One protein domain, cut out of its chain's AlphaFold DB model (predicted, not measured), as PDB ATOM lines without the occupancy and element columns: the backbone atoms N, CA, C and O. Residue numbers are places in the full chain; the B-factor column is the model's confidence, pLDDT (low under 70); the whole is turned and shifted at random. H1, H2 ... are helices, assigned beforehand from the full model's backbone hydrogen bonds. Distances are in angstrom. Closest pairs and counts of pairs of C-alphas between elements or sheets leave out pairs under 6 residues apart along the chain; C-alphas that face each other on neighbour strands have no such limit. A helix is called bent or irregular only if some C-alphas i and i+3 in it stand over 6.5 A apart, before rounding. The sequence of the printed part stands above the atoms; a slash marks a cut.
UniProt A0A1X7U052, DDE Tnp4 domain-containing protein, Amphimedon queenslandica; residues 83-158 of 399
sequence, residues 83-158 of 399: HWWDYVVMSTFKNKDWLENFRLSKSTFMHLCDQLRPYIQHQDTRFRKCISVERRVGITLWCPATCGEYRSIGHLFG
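Overview. This is residues 83 to 158 of the 399 residues of the protein "DDE Tnp4 domain-containing protein" of Amphimedon queenslandica (UniProt A0A1X7U052). One helix, H4, runs through the middle, and four shorter or crossing helices surround it: H2, H3 and H5 pack on it at steep angles, and H1 comes near it. Between H3 and H4 a long loop, residues 121 to 132, reaches away from this body to Arg 126. The 76 printed residues include five named helices, H1 to H5 in chain order, and no named strand; the class is all helix, with mostly crossed packing. The whole is compact, with a radius of gyration of the C-alphas of 12.6 A and spans of 38 by 28 by 22 A.

Arrangement. Start at H1, residues 83 to 92; it is close to but not clearly touching H4, residues 133 to 146, the hub, with closest C-alphas Trp 85 and Arg 135 at 7.5 A. H2, residues 95 to 102, touches H4 about perpendicular at 77 degrees, closest at the C-alphas of Phe 102 and Trp 142, 5.7 A. H3, residues 106 to 120, touches residues 133 to 137 of H4 alone, at a steep tilt of 60 degrees, opposite ways; its closest C-alphas are Cys 113 and Glu 134, 5.7 A. H5, residues 150 to 156, touches residues 139 to 143 of H4 alone, closest at the C-alphas of Ile 139 and Ile 153, 7.2 A. H3 and H5 are apart. Every O i to N i+4 pair is within hydrogen-bond range in H2 and H5, against 4 of 6 in H1, 9 of 11 in H3 and 9 of 10 in H4.

Along the chain. Find C-alpha 83 at (-37.598, -7.877, 38.584), where H1 begins. H3 runs 19.1 A and is irregular, C-alphas 115 and 118 being 7.1 A apart. H4 starts at C-alpha 133, (-52.921, -10.535, 32.501), and runs 20.0 A. H5 ends at C-alpha 156, (-36.770, -12.141, 31.033).

Size, cuts and confidence. The C-alphas farthest apart, Lys 96 and Arg 126, are 38.7 A apart. The printed part has no cut; the link H3 to H4 is long. Low pLDDT, under 70, marks residues 125 to 129, 148 to 151 and 158.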
ATOM      1  N   HIS A  83     -38.073  -9.239  38.401       81.38
ATOM      2  CA  HIS A  83     -37.598  -7.877  38.584       81.38
ATOM      3  C   HIS A  83     -37.612  -7.071  37.286       81.38
ATOM      4  O   HIS A  83     -38.043  -5.921  37.268       81.38
ATOM      5  N   TRP A  84     -37.189  -7.692  36.186       86.56
ATOM      6  CA  TRP A  84     -37.191  -7.039  34.886       86.56
ATOM      7  C   TRP A  84     -38.605  -6.626  34.454       86.56
ATOM      8  O   TRP A  84     -38.820  -5.485  34.064       86.56
ATOM      9  N   TRP A  85     -39.600  -7.502  34.584       90.69
ATOM     10  CA  TRP A  85     -40.964  -7.149  34.193       90.69
ATOM     11  C   TRP A  85     -41.578  -6.108  35.140       90.69
ATOM     12  O   TRP A  85     -42.032  -5.056  34.692       90.69
ATOM     13  N   ASP A  86     -41.548  -6.365  36.447       86.25
ATOM     14  CA  ASP A  86     -42.277  -5.553  37.429       86.25
ATOM     15  C   ASP A  86     -41.634  -4.170  37.645       86.25
ATOM     16  O   ASP A  86     -42.325  -3.155  37.773       86.25
ATOM     17  N   TYR A  87     -40.301  -4.103  37.655       84.62
ATOM     18  CA  TYR A  87     -39.574  -2.866  37.943       84.62
ATOM     19  C   TYR A  87     -39.033  -2.226  36.671       84.62
ATOM     20  O   TYR A  87     -39.278  -1.046  36.435       84.62
ATOM     21  N   VAL A  88     -38.354  -2.984  35.808       85.50
ATOM     22  CA  VAL A  88     -37.735  -2.380  34.619       85.50
ATOM     23  C   VAL A  88     -38.812  -1.965  33.608       85.50
ATOM     24  O   VAL A  88     -38.967  -0.778  33.319       85.50
ATOM     25  N   VAL A  89     -39.636  -2.901  33.139       89.81
ATOM     26  CA  VAL A  89     -40.658  -2.611  32.121       89.81
ATOM     27  C   VAL A  89     -41.828  -1.823  32.703       89.81
ATOM     28  O   VAL A  89     -42.161  -0.740  32.223       89.81
ATOM     29  N   MET A  90     -42.473  -2.341  33.748       89.38
ATOM     30  CA  MET A  90     -43.710  -1.736  34.240       89.38
ATOM     31  C   MET A  90     -43.473  -0.425  34.989       89.38
ATOM     32  O   MET A  90     -44.348   0.442  34.941       89.38
ATOM     33  N   SER A  91     -42.315  -0.233  35.630       87.75
ATOM     34  CA  SER A  91     -42.064   0.961  36.449       87.75
ATOM     35  C   SER A  91     -41.122   1.980  35.800       87.75
ATOM     36  O   SER A  91     -41.383   3.174  35.923       87.75
ATOM     37  N   THR A  92     -40.069   1.556  35.087       89.62
ATOM     38  CA  THR A  92     -39.043   2.496  34.579       89.62
ATOM     39  C   THR A  92     -39.118   2.838  33.089       89.62
ATOM     40  O   THR A  92     -38.639   3.909  32.713       89.62
ATOM     41  N   PHE A  93     -39.719   2.000  32.235       91.81
ATOM     42  CA  PHE A  93     -39.794   2.287  30.795       91.81
ATOM     43  C   PHE A  93     -40.599   3.556  30.494       91.81
ATOM     44  O   PHE A  93     -41.733   3.728  30.951       91.81
ATOM     45  N   LYS A  94     -40.034   4.409  29.638       92.31
ATOM     46  CA  LYS A  94     -40.686   5.597  29.075       92.31
ATOM     47  C   LYS A  94     -41.425   5.234  27.786       92.31
ATOM     48  O   LYS A  94     -41.253   4.155  27.227       92.31
ATOM     49  N   ASN A  95     -42.235   6.159  27.268       88.69
ATOM     50  CA  ASN A  95     -43.017   5.923  26.045       88.69
ATOM     51  C   ASN A  95     -42.166   5.476  24.846       88.69
ATOM     52  O   ASN A  95     -42.612   4.628  24.080       88.69
ATOM     53  N   LYS A  96     -40.944   6.005  24.707       90.94
ATOM     54  CA  LYS A  96     -40.006   5.579  23.661       90.94
ATOM     55  C   LYS A  96     -39.656   4.092  23.794       90.94
ATOM     56  O   LYS A  96     -39.809   3.357  22.827       90.94
ATOM     57  N   ASP A  97     -39.297   3.646  24.996       89.81
ATOM     58  CA  ASP A  97     -38.931   2.251  25.268       89.81
ATOM     59  C   ASP A  97     -40.111   1.301  25.004       89.81
ATOM     60  O   ASP A  97     -39.942   0.226  24.431       89.81
ATOM     61  N   TRP A  98     -41.331   1.713  25.363       91.38
ATOM     62  CA  TRP A  98     -42.550   0.951  25.077       91.38
ATOM     63  C   TRP A  98     -42.803   0.795  23.571       91.38
ATOM     64  O   TRP A  98     -43.070  -0.312  23.101       91.38
ATOM     65  N   LEU A  99     -42.648   1.866  22.791       89.44
ATOM     66  CA  LEU A  99     -42.801   1.811  21.334       89.44
ATOM     67  C   LEU A  99     -41.692   0.985  20.664       89.44
ATOM     68  O   LEU A  99     -41.967   0.216  19.740       89.44
ATOM     69  N   GLU A 100     -40.452   1.094  21.139       87.81
ATOM     70  CA  GLU A 100     -39.314   0.344  20.599       87.81
ATOM     71  C   GLU A 100     -39.399  -1.158  20.879       87.81
ATOM     72  O   GLU A 100     -38.993  -1.948  20.027       87.81
ATOM     73  N   ASN A 101     -39.950  -1.562  22.026       84.31
ATOM     74  CA  ASN A 101     -39.945  -2.964  22.446       84.31
ATOM     75  C   ASN A 101     -41.295  -3.681  22.291       84.31
ATOM     76  O   ASN A 101     -41.316  -4.880  22.029       84.31
ATOM     77  N   PHE A 102     -42.420  -2.972  22.423       88.56
ATOM     78  CA  PHE A 102     -43.773  -3.549  22.348       88.56
ATOM     79  C   PHE A 102     -44.589  -3.047  21.151       88.56
ATOM     80  O   PHE A 102     -45.670  -3.573  20.902       88.56
ATOM     81  N   ARG A 103     -44.084  -2.055  20.397       91.50
ATOM     82  CA  ARG A 103     -44.773  -1.409  19.254       91.50
ATOM     83  C   ARG A 103     -46.052  -0.659  19.627       91.50
ATOM     84  O   ARG A 103     -46.861  -0.335  18.763       91.50
ATOM     85  N   LEU A 104     -46.223  -0.354  20.909       91.88
ATOM     86  CA  LEU A 104     -47.382   0.353  21.435       91.88
ATOM     87  C   LEU A 104     -47.022   1.118  22.702       91.88
ATOM     88  O   LEU A 104     -46.039   0.812  23.370       91.88
ATOM     89  N   SER A 105     -47.818   2.135  23.022       93.06
ATOM     90  CA  SER A 105     -47.644   2.910  24.249       93.06
ATOM     91  C   SER A 105     -48.118   2.122  25.477       93.06
ATOM     92  O   SER A 105     -48.980   1.245  25.370       93.06
ATOM     93  N   LYS A 106     -47.622   2.478  26.670       92.75
ATOM     94  CA  LYS A 106     -48.069   1.859  27.928       92.75
ATOM     95  C   LYS A 106     -49.576   2.034  28.172       92.75
ATOM     96  O   LYS A 106     -50.209   1.139  28.720       92.75
ATOM     97  N   SER A 107     -50.177   3.152  27.764       92.81
ATOM     98  CA  SER A 107     -51.627   3.354  27.919       92.81
ATOM     99  C   SER A 107     -52.427   2.428  27.001       92.81
ATOM    100  O   SER A 107     -53.372   1.787  27.455       92.81
ATOM    101  N   THR A 108     -52.004   2.282  25.741       93.50
ATOM    102  CA  THR A 108     -52.593   1.321  24.796       93.50
ATOM    103  C   THR A 108     -52.439  -0.116  25.294       93.50
ATOM    104  O   THR A 108     -53.383  -0.898  25.219       93.50
ATOM    105  N   PHE A 109     -51.272  -0.452  25.853       94.81
ATOM    106  CA  PHE A 109     -51.015  -1.753  26.470       94.81
ATOM    107  C   PHE A 109     -52.010  -2.061  27.591       94.81
ATOM    108  O   PHE A 109     -52.618  -3.129  27.604       94.81
ATOM    109  N   MET A 110     -52.188  -1.122  28.526       95.38
ATOM    110  CA  MET A 110     -53.098  -1.300  29.660       95.38
ATOM    111  C   MET A 110     -54.550  -1.408  29.198       95.38
ATOM    112  O   MET A 110     -55.266  -2.286  29.667       95.38
ATOM    113  N   HIS A 111     -54.950  -0.603  28.211       92.19
ATOM    114  CA  HIS A 111     -56.273  -0.717  27.601       92.19
ATOM    115  C   HIS A 111     -56.514  -2.116  27.013       92.19
ATOM    116  O   HIS A 111     -57.551  -2.725  27.269       92.19
ATOM    117  N   LEU A 112     -55.536  -2.666  26.282       90.50
ATOM    118  CA  LEU A 112     -55.608  -4.030  25.754       90.50
ATOM    119  C   LEU A 112     -55.700  -5.076  26.877       90.50
ATOM    120  O   LEU A 112     -56.487  -6.016  26.781       90.50
ATOM    121  N   CYS A 113     -54.925  -4.911  27.951       94.38
ATOM    122  CA  CYS A 113     -54.985  -5.801  29.109       94.38
ATOM    123  C   CYS A 113     -56.375  -5.806  29.745       94.38
ATOM    124  O   CYS A 113     -56.882  -6.878  30.061       94.38
ATOM    125  N   ASP A 114     -57.010  -4.644  29.890       94.94
ATOM    126  CA  ASP A 114     -58.340  -4.535  30.487       94.94
ATOM    127  C   ASP A 114     -59.433  -5.143  29.603       94.94
ATOM    128  O   ASP A 114     -60.308  -5.837  30.119       94.94
ATOM    129  N   GLN A 115     -59.337  -4.986  28.278       91.94
ATOM    130  CA  GLN A 115     -60.234  -5.652  27.324       91.94
ATOM    131  C   GLN A 115     -60.092  -7.180  27.359       91.94
ATOM    132  O   GLN A 115     -61.079  -7.907  27.269       91.94
ATOM    133  N   LEU A 116     -58.864  -7.689  27.510       87.88
ATOM    134  CA  LEU A 116     -58.596  -9.129  27.538       87.88
ATOM    135  C   LEU A 116     -58.837  -9.764  28.913       87.88
ATOM    136  O   LEU A 116     -59.068 -10.972  28.994       87.88
ATOM    137  N   ARG A 117     -58.801  -8.980  29.996       94.25
ATOM    138  CA  ARG A 117     -58.892  -9.460  31.384       94.25
ATOM    139  C   ARG A 117     -60.049 -10.437  31.632       94.25
ATOM    140  O   ARG A 117     -59.775 -11.468  32.245       94.25
ATOM    141  N   PRO A 118     -61.285 -10.217  31.135       92.94
ATOM    142  CA  PRO A 118     -62.389 -11.156  31.345       92.94
ATOM    143  C   PRO A 118     -62.130 -12.557  30.775       92.94
ATOM    144  O   PRO A 118     -62.678 -13.533  31.279       92.94
ATOM    145  N   TYR A 119     -61.287 -12.666  29.745       87.44
ATOM    146  CA  TYR A 119     -61.053 -13.903  29.001       87.44
ATOM    147  C   TYR A 119     -59.807 -14.665  29.463       87.44
ATOM    148  O   TYR A 119     -59.774 -15.891  29.379       87.44
ATOM    149  N   ILE A 120     -58.769 -13.959  29.930       88.75
ATOM    150  CA  ILE A 120     -57.451 -14.567  30.203       88.75
ATOM    151  C   ILE A 120     -56.966 -14.420  31.652       88.75
ATOM    152  O   ILE A 120     -55.885 -14.918  31.992       88.75
ATOM    153  N   GLN A 121     -57.741 -13.768  32.524       91.12
ATOM    154  CA  GLN A 121     -57.446 -13.711  33.955       91.12
ATOM    155  C   GLN A 121     -57.600 -15.102  34.572       91.12
ATOM    156  O   GLN A 121     -58.655 -15.726  34.517       91.12
ATOM    157  N   HIS A 122     -56.533 -15.588  35.201       83.94
ATOM    158  CA  HIS A 122     -56.598 -16.811  35.996       83.94
ATOM    159  C   HIS A 122     -56.782 -16.467  37.474       83.94
ATOM    160  O   HIS A 122     -56.506 -15.349  37.905       83.94
ATOM    161  N   GLN A 123     -57.230 -17.451  38.249       78.94
ATOM    162  CA  GLN A 123     -57.350 -17.332  39.697       78.94
ATOM    163  C   GLN A 123     -56.043 -17.730  40.384       78.94
ATOM    164  O   GLN A 123     -55.352 -18.663  39.956       78.94
ATOM    165  N   ASP A 124     -55.725 -17.033  41.471       74.12
ATOM    166  CA  ASP A 124     -54.667 -17.450  42.378       74.12
ATOM    167  C   ASP A 124     -55.024 -18.795  43.009       74.12
ATOM    168  O   ASP A 124     -56.156 -19.060  43.409       74.12
ATOM    169  N   THR A 125     -54.028 -19.665  43.102       66.06
ATOM    170  CA  THR A 125     -54.186 -20.968  43.744       66.06
ATOM    171  C   THR A 125     -53.546 -20.937  45.123       66.06
ATOM    172  O   THR A 125     -52.650 -20.138  45.391       66.06
ATOM    173  N   ARG A 126     -53.908 -21.902  45.976       49.34
ATOM    174  CA  ARG A 126     -53.257 -22.112  47.285       49.34
ATOM    175  C   ARG A 126     -51.737 -22.325  47.195       49.34
ATOM    176  O   ARG A 126     -51.047 -22.186  48.199       49.34
ATOM    177  N   PHE A 127     -51.231 -22.690  46.015       49.53
ATOM    178  CA  PHE A 127     -49.837 -23.076  45.790       49.53
ATOM    179  C   PHE A 127     -49.006 -22.012  45.064       49.53
ATOM    180  O   PHE A 127     -47.785 -22.015  45.191       49.53
ATOM    181  N   ARG A 128     -49.638 -21.121  44.294       60.56
ATOM    182  CA  ARG A 128     -48.968 -20.026  43.581       60.56
ATOM    183  C   ARG A 128     -49.952 -18.929  43.197       60.56
ATOM    184  O   ARG A 128     -51.100 -19.225  42.846       60.56
ATOM    185  N   LYS A 129     -49.441 -17.698  43.149       68.25
ATOM    186  CA  LYS A 129     -50.092 -16.598  42.434       68.25
ATOM    187  C   LYS A 129     -50.112 -16.900  40.938       68.25
ATOM    188  O   LYS A 129     -49.168 -17.487  40.395       68.25
ATOM    189  N   CYS A 130     -51.207 -16.561  40.283       75.38
ATOM    190  CA  CYS A 130     -51.336 -16.685  38.847       75.38
ATOM    191  C   CYS A 130     -50.452 -15.647  38.139       75.38
ATOM    192  O   CYS A 130     -50.094 -14.610  38.693       75.38
ATOM    193  N   ILE A 131     -50.072 -15.941  36.896       82.25
ATOM    194  CA  ILE A 131     -49.409 -14.949  36.048       82.25
ATOM    195  C   ILE A 131     -50.455 -13.902  35.680       82.25
ATOM    196  O   ILE A 131     -51.496 -14.281  35.125       82.25
ATOM    197  N   SER A 132     -50.158 -12.634  35.973       89.31
ATOM    198  CA  SER A 132     -51.056 -11.515  35.699       89.31
ATOM    199  C   SER A 132     -51.355 -11.383  34.203       89.31
ATOM    200  O   SER A 132     -50.594 -11.853  33.350       89.31
ATOM    201  N   VAL A 133     -52.484 -10.756  33.885       90.44
ATOM    202  CA  VAL A 133     -52.921 -10.535  32.501       90.44
ATOM    203  C   VAL A 133     -51.899  -9.700  31.744       90.44
ATOM    204  O   VAL A 133     -51.496 -10.076  30.648       90.44
ATOM    205  N   GLU A 134     -51.388  -8.652  32.382       93.75
ATOM    206  CA  GLU A 134     -50.369  -7.757  31.842       93.75
ATOM    207  C   GLU A 134     -49.134  -8.552  31.441       93.75
ATOM    208  O   GLU A 134     -48.656  -8.445  30.318       93.75
ATOM    209  N   ARG A 135     -48.645  -9.441  32.310       89.06
ATOM    210  CA  ARG A 135     -47.450 -10.222  31.991       89.06
ATOM    211  C   ARG A 135     -47.672 -11.179  30.820       89.06
ATOM    212  O   ARG A 135     -46.764 -11.370  30.021       89.06
ATOM    213  N   ARG A 136     -48.867 -11.762  30.680       89.06
ATOM    214  CA  ARG A 136     -49.206 -12.633  29.537       89.06
ATOM    215  C   ARG A 136     -49.252 -11.851  28.234       89.06
ATOM    216  O   ARG A 136     -48.588 -12.239  27.280       89.06
ATOM    217  N   VAL A 137     -49.990 -10.743  28.228       90.38
ATOM    218  CA  VAL A 137     -50.106  -9.850  27.068       90.38
ATOM    219  C   VAL A 137     -48.727  -9.302  26.690       90.38
ATOM    220  O   VAL A 137     -48.369  -9.296  25.516       90.38
ATOM    221  N   GLY A 138     -47.905  -8.952  27.683       90.31
ATOM    222  CA  GLY A 138     -46.519  -8.526  27.502       90.31
ATOM    223  C   GLY A 138     -45.659  -9.560  26.776       90.31
ATOM    224  O   GLY A 138     -45.004  -9.214  25.800       90.31
ATOM    225  N   ILE A 139     -45.698 -10.832  27.191       86.62
ATOM    226  CA  ILE A 139     -44.965 -11.924  26.520       86.62
ATOM    227  C   ILE A 139     -45.433 -12.081  25.070       86.62
ATOM    228  O   ILE A 139     -44.608 -12.194  24.162       86.62
ATOM    229  N   THR A 140     -46.752 -12.083  24.855       84.88
ATOM    230  CA  THR A 140     -47.362 -12.261  23.531       84.88
ATOM    231  C   THR A 140     -46.986 -11.143  22.567       84.88
ATOM    232  O   THR A 140     -46.807 -11.416  21.386       84.88
ATOM    233  N   LEU A 141     -46.835  -9.909  23.051       87.81
ATOM    234  CA  LEU A 141     -46.412  -8.766  22.239       87.81
ATOM    235  C   LEU A 141     -44.895  -8.719  22.032       87.81
ATOM    236  O   LEU A 141     -44.433  -8.381  20.946       87.81
ATOM    237  N   TRP A 142     -44.117  -9.093  23.048       86.38
ATOM    238  CA  TRP A 142     -42.656  -9.091  22.982       86.38
ATOM    239  C   TRP A 142     -42.120 -10.104  21.968       86.38
ATOM    240  O   TRP A 142     -41.199  -9.806  21.212       86.38
ATOM    241  N   CYS A 143     -42.722 -11.297  21.920       79.69
ATOM    242  CA  CYS A 143     -42.287 -12.381  21.041       79.69
ATOM    243  C   CYS A 143     -42.213 -11.977  19.549       79.69
ATOM    244  O   CYS A 143     -41.144 -12.146  18.957       79.69
ATOM    245  N   PRO A 144     -43.268 -11.409  18.928       76.94
ATOM    246  CA  PRO A 144     -43.194 -10.911  17.557       76.94
ATOM    247  C   PRO A 144     -42.433  -9.582  17.427       76.94
ATOM    248  O   PRO A 144     -41.865  -9.323  16.373       76.94
ATOM    249  N   ALA A 145     -42.396  -8.733  18.461       81.19
ATOM    250  CA  ALA A 145     -41.771  -7.412  18.364       81.19
ATOM    251  C   ALA A 145     -40.232  -7.442  18.338       81.19
ATOM    252  O   ALA A 145     -39.627  -6.550  17.730       81.19
ATOM    253  N   THR A 146     -39.610  -8.436  18.987       77.06
ATOM    254  CA  THR A 146     -38.145  -8.540  19.124       77.06
ATOM    255  C   THR A 146     -37.539  -9.794  18.490       77.06
ATOM    256  O   THR A 146     -36.327  -9.975  18.581       77.06
ATOM    257  N   CYS A 147     -38.352 -10.690  17.913       71.19
ATOM    258  CA  CYS A 147     -37.920 -11.986  17.358       71.19
ATOM    259  C   CYS A 147     -37.051 -12.825  18.324       71.19
ATOM    260  O   CYS A 147     -36.164 -13.564  17.900       71.19
ATOM    261  N   GLY A 148     -37.268 -12.685  19.636       68.00
ATOM    262  CA  GLY A 148     -36.451 -13.350  20.650       68.00
ATOM    263  C   GLY A 148     -36.763 -14.842  20.775       68.00
ATOM    264  O   GLY A 148     -37.908 -15.267  20.632       68.00
ATOM    265  N   GLU A 149     -35.763 -15.652  21.118       68.56
ATOM    266  CA  GLU A 149     -35.986 -17.067  21.418       68.56
ATOM    267  C   GLU A 149     -36.843 -17.251  22.682       68.56
ATOM    268  O   GLU A 149     -36.632 -16.590  23.705       68.56
ATOM    269  N   TYR A 150     -37.740 -18.244  22.671       65.19
ATOM    270  CA  TYR A 150     -38.598 -18.590  23.815       65.19
ATOM    271  C   TYR A 150     -37.823 -18.830  25.121       65.19
ATOM    272  O   TYR A 150     -38.351 -18.611  26.213       65.19
ATOM    273  N   ARG A 151     -36.557 -19.275  25.033       66.00
ATOM    274  CA  ARG A 151     -35.659 -19.405  26.190       66.00
ATOM    275  C   ARG A 151     -35.432 -18.056  26.862       66.00
ATOM    276  O   ARG A 151     -35.713 -17.918  28.049       66.00
ATOM    277  N   SER A 152     -34.935 -17.095  26.098       72.88
ATOM    278  CA  SER A 152     -34.567 -15.763  26.571       72.88
ATOM    279  C   SER A 152     -35.793 -15.004  27.072       72.88
ATOM    280  O   SER A 152     -35.749 -14.421  28.151       72.88
ATOM    281  N   ILE A 153     -36.923 -15.116  26.367       77.50
ATOM    282  CA  ILE A 153     -38.195 -14.505  26.779       77.50
ATOM    283  C   ILE A 153     -38.691 -15.110  28.103       77.50
ATOM    284  O   ILE A 153     -39.059 -14.379  29.020       77.50
ATOM    285  N   GLY A 154     -38.647 -16.437  28.261       71.81
ATOM    286  CA  GLY A 154     -39.030 -17.092  29.518       71.81
ATOM    287  C   GLY A 154     -38.182 -16.648  30.717       71.81
ATOM    288  O   GLY A 154     -38.719 -16.451  31.809       71.81
ATOM    289  N   HIS A 155     -36.874 -16.445  30.510       75.44
ATOM    290  CA  HIS A 155     -35.972 -15.898  31.528       75.44
ATOM    291  C   HIS A 155     -36.286 -14.432  31.861       75.44
ATOM    292  O   HIS A 155     -36.402 -14.115  33.042       75.44
ATOM    293  N   LEU A 156     -36.476 -13.571  30.855       80.50
ATOM    294  CA  LEU A 156     -36.770 -12.141  31.033       80.50
ATOM    295  C   LEU A 156     -38.071 -11.906  31.812       80.50
ATOM    296  O   LEU A 156     -38.095 -11.156  32.784       80.50
ATOM    297  N   PHE A 157     -39.146 -12.595  31.430       79.44
ATOM    298  CA  PHE A 157     -40.467 -12.413  32.038       79.44
ATOM    299  C   PHE A 157     -40.674 -13.230  33.326       79.44
ATOM    300  O   PHE A 157     -41.758 -13.189  33.916       79.44
ATOM    301  N   GLY A 158     -39.681 -14.013  33.764       68.62
ATOM    302  CA  GLY A 158     -39.780 -14.839  34.971       68.62
ATOM    303  C   GLY A 158     -40.883 -15.904  34.886       68.62
ATOM    304  O   GLY A 158     -41.568 -16.192  35.873       68.62
TER     305      GLY A 158